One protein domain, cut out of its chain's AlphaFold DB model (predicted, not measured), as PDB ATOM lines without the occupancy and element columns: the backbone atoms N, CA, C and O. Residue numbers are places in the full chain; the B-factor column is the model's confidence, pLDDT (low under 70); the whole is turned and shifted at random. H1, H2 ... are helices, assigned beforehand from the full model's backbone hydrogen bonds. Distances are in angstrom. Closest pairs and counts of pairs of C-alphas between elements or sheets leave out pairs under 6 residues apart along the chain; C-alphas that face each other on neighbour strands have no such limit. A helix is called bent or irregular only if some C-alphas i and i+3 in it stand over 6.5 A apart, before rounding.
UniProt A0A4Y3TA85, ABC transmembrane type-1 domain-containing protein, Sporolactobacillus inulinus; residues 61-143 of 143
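This is residues 61 to 143 of the 143 residues of the protein "ABC transmembrane type-1 domain-containing protein" of Sporolactobacillus inulinus (UniProt A0A4Y3TA85). One long helix, H1, makes the length of a rod, and the other three helices fold back along one side of it: H2 returns from its far end as a hairpin, H3 turns crosswise, and the short H4 is tucked between H3 and H1. The printed part has 83 residues, with four named helices in the order H1, H2, H3, H4 and no named strand, and its class is all helix. It is loose, with a radius of gyration of the C-alphas of 15.6 A, and spans 54 by 22 by 17 A.

H1, residues 61 to 92, begins at C-alpha (17.738, -104.599, 131.495), is 45.0 A long and has a kink of 36 degrees near residue 84. H2, residues 100 to 113, is 20.1 A long. H3, residues 118 to 129, is 15.7 A long and only just irregular, with C-alphas 124 and 127 6.6 A apart. H4, residues 133 to 142, is 14.5 A long and ends at C-alpha (43.250, -87.727, 129.434).

H1 and H2 form a helical hairpin, opposite ways at a shallow tilt of 17 degrees. They touch through residues 88 to 92 alone of H1, and their closest C-alphas, Ala 92 and Tyr 103, are 4.2 A apart. H1 touches H4 with residues 69 to 82 alone, the same way at a shallow tilt of 27 degrees; the closest C-alphas, Gly 81 and Gly 141, are 4.0 A apart. H3 touches H4 at a steep tilt of 52 degrees, opposite ways, closest at the C-alphas of Ala 122 and Ala 139, 5.0 A. H3 is apart from H1 and H2. In H4 every O i to N i+4 pair is within hydrogen-bond range; H1 has 26 of 28, H2 8 of 10 and H3 6 of 8.

The C-alphas farthest apart, Asn 61 and Thr 99, are 54.9 A apart. The printed part has no cut, no link is long, and no printed residue is under 70 in pLDDT.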
ATOM      1  N   ASN A  61      17.106-104.642 132.819       91.25
ATOM      2  CA  ASN A  61      17.738-104.599 131.495       91.25
ATOM      3  C   ASN A  61      18.320-103.214 131.169       91.25
ATOM      4  O   ASN A  61      19.403-103.109 130.599       91.25
ATOM      5  N   TYR A  62      17.637-102.143 131.578       90.25
ATOM      6  CA  TYR A  62      18.111-100.777 131.354       90.25
ATOM      7  C   TYR A  62      19.339-100.459 132.217       90.25
ATOM      8  O   TYR A  62      20.344 -99.942 131.727       90.25
ATOM      9  N   ILE A  63      19.292-100.828 133.501       92.44
ATOM     10  CA  ILE A  63      20.392-100.590 134.445       92.44
ATOM     11  C   ILE A  63      21.627-101.398 134.042       92.44
ATOM     12  O   ILE A  63      22.734-100.868 134.042       92.44
ATOM     13  N   THR A  64      21.461-102.666 133.662       93.38
ATOM     14  CA  THR A  64      22.585-103.504 133.216       93.38
ATOM     15  C   THR A  64      23.244-102.959 131.956       93.38
ATOM     16  O   THR A  64      24.473-102.945 131.884       93.38
ATOM     17  N   GLN A  65      22.472-102.431 131.005       92.12
ATOM     18  CA  GLN A  65      23.030-101.767 129.830       92.12
ATOM     19  C   GLN A  65      23.836-100.513 130.209       92.12
ATOM     20  O   GLN A  65      24.979-100.377 129.771       92.12
ATOM     21  N   ALA A  66      23.306 -99.654 131.083       91.88
ATOM     22  CA  ALA A  66      24.017 -98.470 131.567       91.88
ATOM     23  C   ALA A  66      25.296 -98.827 132.356       91.88
ATOM     24  O   ALA A  66      26.340 -98.204 132.173       91.88
ATOM     25  N   MET A  67      25.260 -99.872 133.188       93.81
ATOM     26  CA  MET A  67      26.451-100.381 133.883       93.81
ATOM     27  C   MET A  67      27.499-100.926 132.908       93.81
ATOM     28  O   MET A  67      28.696-100.730 133.096       93.81
ATOM     29  N   LEU A  68      27.079-101.607 131.840       94.88
ATOM     30  CA  LEU A  68      28.012-102.066 130.812       94.88
ATOM     31  C   LEU A  68      28.653-100.892 130.071       94.88
ATOM     32  O   LEU A  68      29.828-100.974 129.716       94.88
ATOM     33  N   GLU A  69      27.927 -99.796 129.856       92.62
ATOM     34  CA  GLU A  69      28.503 -98.576 129.292       92.62
ATOM     35  C   GLU A  69      29.584 -97.984 130.200       92.62
ATOM     36  O   GLU A  69      30.656 -97.656 129.696       92.62
ATOM     37  N   THR A  70      29.390 -97.925 131.522       93.94
ATOM     38  CA  THR A  70      30.435 -97.426 132.440       93.94
ATOM     39  C   THR A  70      31.674 -98.315 132.456       93.94
ATOM     40  O   THR A  70      32.795 -97.806 132.419       93.94
ATOM     41  N   ILE A  71      31.497 -99.637 132.409       95.38
ATOM     42  CA  ILE A  71      32.611-100.586 132.298       95.38
ATOM     43  C   ILE A  71      33.366-100.371 130.983       95.38
ATOM     44  O   ILE A  71      34.593-100.269 130.986       95.38
ATOM     45  N   ARG A  72      32.653-100.262 129.856       94.06
ATOM     46  CA  ARG A  72      33.263 -99.988 128.546       94.06
ATOM     47  C   ARG A  72      34.033 -98.670 128.560       94.06
ATOM     48  O   ARG A  72      35.148 -98.629 128.047       94.06
ATOM     49  N   MET A  73      33.476 -97.627 129.176       94.38
ATOM     50  CA  MET A  73      34.140 -96.333 129.322       94.38
ATOM     51  C   MET A  73      35.451 -96.451 130.099       94.38
ATOM     52  O   MET A  73      36.484 -95.992 129.616       94.38
ATOM     53  N   ALA A  74      35.428 -97.111 131.258       94.81
ATOM     54  CA  ALA A  74      36.611 -97.295 132.092       94.81
ATOM     55  C   ALA A  74      37.690 -98.130 131.386       94.81
ATOM     56  O   ALA A  74      38.862 -97.754 131.387       94.81
ATOM     57  N   VAL A  75      37.311 -99.234 130.735       96.69
ATOM     58  CA  VAL A  75      38.257-100.105 130.019       96.69
ATOM     59  C   VAL A  75      38.897 -99.364 128.849       96.69
ATOM     60  O   VAL A  75      40.119 -99.366 128.722       96.69
ATOM     61  N   LEU A  76      38.103 -98.697 128.009       96.00
ATOM     62  CA  LEU A  76      38.630 -97.982 126.848       96.00
ATOM     63  C   LEU A  76      39.447 -96.755 127.265       96.00
ATOM     64  O   LEU A  76      40.559 -96.579 126.772       96.00
ATOM     65  N   GLY A  77      38.944 -95.953 128.208       94.94
ATOM     66  CA  GLY A  77      39.631 -94.764 128.712       94.94
ATOM     67  C   GLY A  77      40.992 -95.105 129.312       94.94
ATOM     68  O   GLY A  77      42.001 -94.534 128.904       94.94
ATOM     69  N   THR A  78      41.061 -96.111 130.188       94.50
ATOM     70  CA  THR A  78      42.334 -96.539 130.796       94.50
ATOM     71  C   THR A  78      43.279 -97.201 129.799       94.50
ATOM     72  O   THR A  78      44.491 -97.017 129.903       94.50
ATOM     73  N   THR A  79      42.763 -97.927 128.804       96.31
ATOM     74  CA  THR A  79      43.600 -98.544 127.764       96.31
ATOM     75  C   THR A  79      44.251 -97.477 126.888       96.31
ATOM     76  O   THR A  79      45.473 -97.466 126.748       96.31
ATOM     77  N   PHE A  80      43.474 -96.545 126.329       95.31
ATOM     78  CA  PHE A  80      44.020 -95.480 125.482       95.31
ATOM     79  C   PHE A  80      44.865 -94.485 126.280       95.31
ATOM     80  O   PHE A  80      45.961 -94.132 125.840       95.31
ATOM     81  N   GLY A  81      44.403 -94.089 127.469       94.69
ATOM     82  CA  GLY A  81      45.147 -93.222 128.378       94.69
ATOM     83  C   GLY A  81      46.462 -93.856 128.823       94.69
ATOM     84  O   GLY A  81      47.505 -93.217 128.756       94.69
ATOM     85  N   GLY A  82      46.457 -95.144 129.174       94.81
ATOM     86  CA  GLY A  82      47.658 -95.895 129.537       94.81
ATOM     87  C   GLY A  82      48.654 -96.026 128.384       94.81
ATOM     88  O   GLY A  82      49.846 -95.783 128.572       94.81
ATOM     89  N   LEU A  83      48.176 -96.343 127.176       95.94
ATOM     90  CA  LEU A  83      49.017 -96.409 125.977       95.94
ATOM     91  C   LEU A  83      49.666 -95.059 125.656       95.94
ATOM     92  O   LEU A  83      50.852 -95.019 125.334       95.94
ATOM     93  N   ALA A  84      48.920 -93.959 125.782       93.38
ATOM     94  CA  ALA A  84      49.457 -92.611 125.625       93.38
ATOM     95  C   ALA A  84      50.382 -92.219 126.791       93.38
ATOM     96  O   ALA A  84      51.395 -91.562 126.579       93.38
ATOM     97  N   ALA A  85      50.108 -92.655 128.020       93.25
ATOM     98  CA  ALA A  85      50.903 -92.304 129.191       93.25
ATOM     99  C   ALA A  85      52.324 -92.879 129.139       93.25
ATOM    100  O   ALA A  85      53.246 -92.231 129.627       93.25
ATOM    101  N   ILE A  86      52.534 -94.051 128.526       93.81
ATOM    102  CA  ILE A  86      53.858 -94.685 128.415       93.81
ATOM    103  C   ILE A  86      54.897 -93.753 127.758       93.81
ATOM    104  O   ILE A  86      55.886 -93.427 128.420       93.81
ATOM    105  N   PRO A  87      54.726 -93.273 126.507       92.12
ATOM    106  CA  PRO A  87      55.711 -92.393 125.880       92.12
ATOM    107  C   PRO A  87      55.883 -91.069 126.638       92.12
ATOM    108  O   PRO A  87      57.016 -90.624 126.832       92.12
ATOM    109  N   PHE A  88      54.799 -90.463 127.134       91.50
ATOM    110  CA  PHE A  88      54.876 -89.216 127.904       91.50
ATOM    111  C   PHE A  88      55.634 -89.391 129.229       91.50
ATOM    112  O   PHE A  88      56.462 -88.547 129.579       91.50
ATOM    113  N   ALA A  89      55.427 -90.504 129.936       91.56
ATOM    114  CA  ALA A  89      56.122 -90.816 131.181       91.56
ATOM    115  C   ALA A  89      57.620 -91.071 130.957       91.56
ATOM    116  O   ALA A  89      58.447 -90.626 131.757       91.56
ATOM    117  N   LEU A  90      57.986 -91.737 129.855       92.69
ATOM    118  CA  LEU A  90      59.388 -91.937 129.477       92.69
ATOM    119  C   LEU A  90      60.075 -90.595 129.176       92.69
ATOM    120  O   LEU A  90      61.180 -90.358 129.665       92.69
ATOM    121  N   LEU A  91      59.405 -89.694 128.450       91.81
ATOM    122  CA  LEU A  91      59.922 -88.357 128.130       91.81
ATOM    123  C   LEU A  91      60.028 -87.444 129.361       91.81
ATOM    124  O   LEU A  91      60.962 -86.650 129.461       91.81
ATOM    125  N   ALA A  92      59.116 -87.580 130.326       90.19
ATOM    126  CA  ALA A  92      59.140 -86.843 131.590       90.19
ATOM    127  C   ALA A  92      60.166 -87.390 132.609       90.19
ATOM    128  O   ALA A  92      60.428 -86.751 133.637       90.19
ATOM    129  N   SER A  93      60.756 -88.562 132.356       90.75
ATOM    130  CA  SER A  93      61.684 -89.218 133.278       90.75
ATOM    131  C   SER A  93      63.091 -88.627 133.209       90.75
ATOM    132  O   SER A  93      63.773 -88.697 132.188       90.75
ATOM    133  N   ARG A  94      63.586 -88.145 134.356       86.00
ATOM    134  CA  ARG A  94      64.965 -87.644 134.510       86.00
ATOM    135  C   ARG A  94      66.029 -88.746 134.380       86.00
ATOM    136  O   ARG A  94      67.193 -88.431 134.158       86.00
ATOM    137  N   ASN A  95      65.646 -90.017 134.538       87.38
ATOM    138  CA  ASN A  95      66.570 -91.146 134.397       87.38
ATOM    139  C   ASN A  95      66.869 -91.457 132.921       87.38
ATOM    140  O   ASN A  95      68.001 -91.767 132.565       87.38
ATOM    141  N   ILE A  96      65.854 -91.343 132.061       88.94
ATOM    142  CA  ILE A  96      65.955 -91.682 130.636       88.94
ATOM    143  C   ILE A  96      66.390 -90.455 129.833       88.94
ATOM    144  O   ILE A  96      67.343 -90.515 129.058       88.94
ATOM    145  N   VAL A  97      65.741 -89.311 130.060       89.12
ATOM    146  CA  VAL A  97      66.027 -88.066 129.349       89.12
ATOM    147  C   VAL A  97      66.891 -87.160 130.222       89.12
ATOM    148  O   VAL A  97      66.419 -86.499 131.148       89.12
ATOM    149  N   LYS A  98      68.189 -87.095 129.903       83.88
ATOM    150  CA  LYS A  98      69.161 -86.248 130.622       83.88
ATOM    151  C   LYS A  98      69.016 -84.753 130.300       83.88
ATOM    152  O   LYS A  98      69.482 -83.906 131.062       83.88
ATOM    153  N   THR A  99      68.347 -84.416 129.199       89.38
ATOM    154  CA  THR A  99      68.134 -83.034 128.757       89.38
ATOM    155  C   THR A  99      67.028 -82.363 129.573       89.38
ATOM    156  O   THR A  99      65.847 -82.666 129.402       89.38
ATOM    157  N   LYS A 100      67.399 -81.396 130.429       86.69
ATOM    158  CA  LYS A 100      66.448 -80.605 131.242       86.69
ATOM    159  C   LYS A 100      65.341 -79.946 130.424       86.69
ATOM    160  O   LYS A 100      64.195 -79.940 130.852       86.69
ATOM    161  N   TRP A 101      65.678 -79.447 129.240       89.75
ATOM    162  CA  TRP A 101      64.734 -78.786 128.339       89.75
ATOM    163  C   TRP A 101      63.639 -79.703 127.793       89.75
ATOM    164  O   TRP A 101      62.626 -79.202 127.328       89.75
ATOM    165  N   VAL A 102      63.818 -81.024 127.869       89.19
ATOM    166  CA  VAL A 102      62.824 -81.994 127.401       89.19
ATOM    167  C   VAL A 102      62.012 -82.526 128.577       89.19
ATOM    168  O   VAL A 102      60.796 -82.397 128.576       89.19
ATOM    169  N   TYR A 103      62.633 -83.043 129.640       92.19
ATOM    170  CA  TYR A 103      61.830 -83.680 130.696       92.19
ATOM    171  C   TYR A 103      61.002 -82.681 131.529       92.19
ATOM    172  O   TYR A 103      59.941 -83.040 132.039       92.19
ATOM    173  N   VAL A 104      61.456 -81.429 131.690       92.44
ATOM    174  CA  VAL A 104      60.749 -80.402 132.483       92.44
ATOM    175  C   VAL A 104      59.393 -80.014 131.875       92.44
ATOM    176  O   VAL A 104      58.407 -80.100 132.610       92.44
ATOM    177  N   PRO A 105      59.277 -79.627 130.586       93.44
ATOM    178  CA  PRO A 105      57.978 -79.289 130.001       93.44
ATOM    179  C   PRO A 105      57.022 -80.484 129.963       93.44
ATOM    180  O   PRO A 105      55.863 -80.330 130.330       93.44
ATOM    181  N   PHE A 106      57.494 -81.688 129.622       93.12
ATOM    182  CA  PHE A 106      56.645 -82.888 129.633       93.12
ATOM    183  C   PHE A 106      56.100 -83.198 131.033       93.12
ATOM    184  O   PHE A 106      54.920 -83.510 131.190       93.12
ATOM    185  N   ARG A 107      56.928 -83.032 132.071       91.81
ATOM    186  CA  ARG A 107      56.490 -83.183 133.462       91.81
ATOM    187  C   ARG A 107      55.498 -82.099 133.883       91.81
ATOM    188  O   ARG A 107      54.560 -82.397 134.614       91.81
ATOM    189  N   PHE A 108      55.687 -80.862 133.425       93.25
ATOM    190  CA  PHE A 108      54.738 -79.778 133.670       93.25
ATOM    191  C   PHE A 108      53.379 -80.058 133.018       93.25
ATOM    192  O   PHE A 108      52.362 -79.941 133.690       93.25
ATOM    193  N   ILE A 109      53.364 -80.505 131.759       92.81
ATOM    194  CA  ILE A 109      52.137 -80.872 131.037       92.81
ATOM    195  C   ILE A 109      51.404 -82.011 131.755       92.81
ATOM    196  O   ILE A 109      50.214 -81.883 132.027       92.81
ATOM    197  N   MET A 110      52.106 -83.087 132.131       92.12
ATOM    198  CA  MET A 110      51.509 -84.191 132.897       92.12
ATOM    199  C   MET A 110      50.913 -83.721 134.225       92.12
ATOM    200  O   MET A 110      49.823 -84.145 134.592       92.12
ATOM    201  N   ASN A 111      51.615 -82.853 134.953       93.06
ATOM    202  CA  ASN A 111      51.092 -82.309 136.202       93.06
ATOM    203  C   ASN A 111      49.842 -81.457 135.945       93.06
ATOM    204  O   ASN A 111      48.868 -81.582 136.677       93.06
ATOM    205  N   LEU A 112      49.857 -80.620 134.904       93.00
ATOM    206  CA  LEU A 112      48.750 -79.731 134.567       93.00
ATOM    207  C   LEU A 112      47.485 -80.519 134.231       93.00
ATOM    208  O   LEU A 112      46.450 -80.274 134.843       93.00
ATOM    209  N   ILE A 113      47.584 -81.487 133.315       90.75
ATOM    210  CA  ILE A 113      46.450 -82.310 132.878       90.75
ATOM    211  C   ILE A 113      45.799 -83.012 134.078       90.75
ATOM    212  O   ILE A 113      44.588 -82.927 134.252       90.75
ATOM    213  N   ARG A 114      46.611 -83.579 134.978       90.00
ATOM    214  CA  ARG A 114      46.143 -84.274 136.191       90.00
ATOM    215  C   ARG A 114      45.541 -83.365 137.262       90.00
ATOM    216  O   ARG A 114      44.985 -83.857 138.238       90.00
ATOM    217  N   THR A 115      45.705 -82.050 137.133       93.62
ATOM    218  CA  THR A 115      45.115 -81.080 138.067       93.62
ATOM    219  C   THR A 115      43.722 -80.640 137.608       93.62
ATOM    220  O   THR A 115      42.955 -80.095 138.401       93.62
ATOM    221  N   ILE A 116      43.381 -80.859 136.335       93.44
ATOM    222  CA  ILE A 116      42.079 -80.483 135.788       93.44
ATOM    223  C   ILE A 116      41.031 -81.505 136.261       93.44
ATOM    224  O   ILE A 116      41.244 -82.706 136.101       93.44
ATOM    225  N   PRO A 117      39.887 -81.069 136.821       93.88
ATOM    226  CA  PRO A 117      38.812 -81.982 137.201       93.88
ATOM    227  C   PRO A 117      38.259 -82.751 135.995       93.88
ATOM    228  O   PRO A 117      37.980 -82.150 134.955       93.88
ATOM    229  N   GLU A 118      37.999 -84.052 136.157       92.44
ATOM    230  CA  GLU A 118      37.446 -84.900 135.087       92.44
ATOM    231  C   GLU A 118      36.125 -84.353 134.520       92.44
ATOM    232  O   GLU A 118      35.911 -84.362 133.310       92.44
ATOM    233  N   LEU A 119      35.269 -83.790 135.382       93.44
ATOM    234  CA  LEU A 119      33.974 -83.229 134.991       93.44
ATOM    235  C   LEU A 119      34.143 -82.031 134.052       93.44
ATOM    236  O   LEU A 119      33.322 -81.817 133.160       93.44
ATOM    237  N   LEU A 120      35.223 -81.265 134.230       95.12
ATOM    238  CA  LEU A 120      35.547 -80.140 133.362       95.12
ATOM    239  C   LEU A 120      36.051 -80.632 132.003       95.12
ATOM    240  O   LEU A 120      35.612 -80.117 130.977       95.12
ATOM    241  N   LEU A 121      36.906 -81.660 131.977       93.31
ATOM    242  CA  LEU A 121      37.336 -82.300 130.729       93.31
ATOM    243  C   LEU A 121      36.146 -82.889 129.966       93.31
ATOM    244  O   LEU A 121      36.016 -82.656 128.769       93.31
ATOM    245  N   ALA A 122      35.233 -83.575 130.658       93.56
ATOM    246  CA  ALA A 122      34.003 -84.082 130.061       93.56
ATOM    247  C   ALA A 122      33.195 -82.946 129.420       93.56
ATOM    248  O   ALA A 122      32.858 -83.030 128.241       93.56
ATOM    249  N   ALA A 123      32.973 -81.841 130.139       94.12
ATOM    250  CA  ALA A 123      32.265 -80.675 129.613       94.12
ATOM    251  C   ALA A 123      32.947 -80.037 128.385       94.12
ATOM    252  O   ALA A 123      32.252 -79.528 127.510       94.12
ATOM    253  N   LEU A 124      34.280 -80.096 128.280       94.00
ATOM    254  CA  LEU A 124      35.022 -79.646 127.094       94.00
ATOM    255  C   LEU A 124      34.890 -80.606 125.904       94.00
ATOM    256  O   LEU A 124      34.902 -80.164 124.755       94.00
ATOM    257  N   PHE A 125      34.749 -81.908 126.157       94.06
ATOM    258  CA  PHE A 125      34.598 -82.926 125.115       94.06
ATOM    259  C   PHE A 125      33.157 -83.088 124.615       94.06
ATOM    260  O   PHE A 125      32.966 -83.521 123.476       94.06
ATOM    261  N   VAL A 126      32.140 -82.715 125.404       95.25
ATOM    262  CA  VAL A 126      30.722 -82.793 124.995       95.25
ATOM    263  C   VAL A 126      30.423 -82.005 123.707       95.25
ATOM    264  O   VAL A 126      29.759 -82.563 122.841       95.25
ATOM    265  N   PRO A 127      30.896 -80.763 123.490       95.31
ATOM    266  CA  PRO A 127      30.657 -80.058 122.227       95.31
ATOM    267  C   PRO A 127      31.315 -80.716 121.006       95.31
ATOM    268  O   PRO A 127      30.855 -80.518 119.887       95.31
ATOM    269  N   ILE A 128      32.395 -81.477 121.216       94.75
ATOM    270  CA  ILE A 128      33.172 -82.112 120.143       94.75
ATOM    271  C   ILE A 128      32.532 -83.442 119.731       94.75
ATOM    272  O   ILE A 128      32.372 -83.712 118.544       94.75
ATOM    273  N   PHE A 129      32.174 -84.274 120.711       92.88
ATOM    274  CA  PHE A 129      31.708 -85.648 120.487       92.88
ATOM    275  C   PHE A 129      30.221 -85.864 120.791       92.88
ATOM    276  O   PHE A 129      29.682 -86.928 120.496       92.88
ATOM    277  N   GLY A 130      29.554 -84.876 121.383       91.88
ATOM    278  CA  GLY A 130      28.193 -84.975 121.892       91.88
ATOM    279  C   GLY A 130      28.102 -85.465 123.343       91.88
ATOM    280  O   GLY A 130      29.086 -85.839 123.995       91.88
ATOM    281  N   ILE A 131      26.869 -85.462 123.853       87.44
ATOM    282  CA  ILE A 131      26.516 -86.084 125.133       87.44
ATOM    283  C   ILE A 131      26.515 -87.601 124.931       87.44
ATOM    284  O   ILE A 131      25.818 -88.103 124.052       87.44
ATOM    285  N   GLY A 132      27.277 -88.336 125.741       87.00
ATOM    286  CA  GLY A 132      27.291 -89.795 125.690       87.00
ATOM    287  C   GLY A 132      28.574 -90.407 126.240       87.00
ATOM    288  O   GLY A 132      29.419 -89.728 126.818       87.00
ATOM    289  N   PHE A 133      28.731 -91.711 126.030       89.69
ATOM    290  CA  PHE A 133      29.860 -92.469 126.572       89.69
ATOM    291  C   PHE A 133      31.216 -92.083 125.948       89.69
ATOM    292  O   PHE A 133      32.255 -92.214 126.589       89.69
ATOM    293  N   VAL A 134      31.224 -91.583 124.705       92.94
ATOM    294  CA  VAL A 134      32.456 -91.225 123.978       92.94
ATOM    295  C   VAL A 134      33.187 -90.061 124.650       92.94
ATOM    296  O   VAL A 134      34.395 -90.146 124.858       92.94
ATOM    297  N   SER A 135      32.476 -89.003 125.053       93.25
ATOM    298  CA  SER A 135      33.085 -87.876 125.773       93.25
ATOM    299  C   SER A 135      33.626 -88.299 127.142       93.25
ATOM    300  O   SER A 135      34.694 -87.835 127.540       93.25
ATOM    301  N   GLY A 136      32.964 -89.254 127.806       91.94
ATOM    302  CA  GLY A 136      33.459 -89.900 129.024       91.94
ATOM    303  C   GLY A 136      34.761 -90.681 128.813       91.94
ATOM    304  O   GLY A 136      35.689 -90.527 129.602       91.94
ATOM    305  N   ILE A 137      34.881 -91.460 127.728       95.25
ATOM    306  CA  ILE A 137      36.117 -92.199 127.393       95.25
ATOM    307  C   ILE A 137      37.304 -91.246 127.236       95.25
ATOM    308  O   ILE A 137      38.369 -91.503 127.793       95.25
ATOM    309  N   PHE A 138      37.135 -90.151 126.488       93.94
ATOM    310  CA  PHE A 138      38.212 -89.183 126.266       93.94
ATOM    311  C   PHE A 138      38.563 -88.402 127.532       93.94
ATOM    312  O   PHE A 138      39.745 -88.201 127.803       93.94
ATOM    313  N   ALA A 139      37.567 -88.007 128.329       93.75
ATOM    314  CA  ALA A 139      37.808 -87.359 129.613       93.75
ATOM    315  C   ALA A 139      38.608 -88.269 130.558       93.75
ATOM    316  O   ALA A 139      39.642 -87.848 131.068       93.75
ATOM    317  N   LEU A 140      38.180 -89.529 130.714       93.69
ATOM    318  CA  LEU A 140      38.853 -90.526 131.551       93.69
ATOM    319  C   LEU A 140      40.245 -90.905 131.037       93.69
ATOM    320  O   LEU A 140      41.112 -91.232 131.832       93.69
ATOM    321  N   GLY A 141      40.456 -90.917 129.721       93.44
ATOM    322  CA  GLY A 141      41.753 -91.263 129.140       93.44
ATOM    323  C   GLY A 141      42.794 -90.149 129.247       93.44
ATOM    324  O   GLY A 141      43.989 -90.436 129.252       93.44
ATOM    325  N   VAL A 142      42.357 -88.888 129.300       91.69
ATOM    326  CA  VAL A 142      43.250 -87.727 129.434       91.69
ATOM    327  C   VAL A 142      43.593 -87.447 130.898       91.69
ATOM    328  O   VAL A 142      44.717 -87.030 131.163       91.69
ATOM    329  N   PHE A 143      42.646 -87.660 131.812       86.25
ATOM    330  CA  PHE A 143      42.796 -87.446 133.254       86.25
ATOM    331  C   PHE A 143      43.894 -88.320 133.893       86.25
ATOM    332  O   PHE A 143      44.724 -87.762 134.655       86.25
TER     333      PHE A 143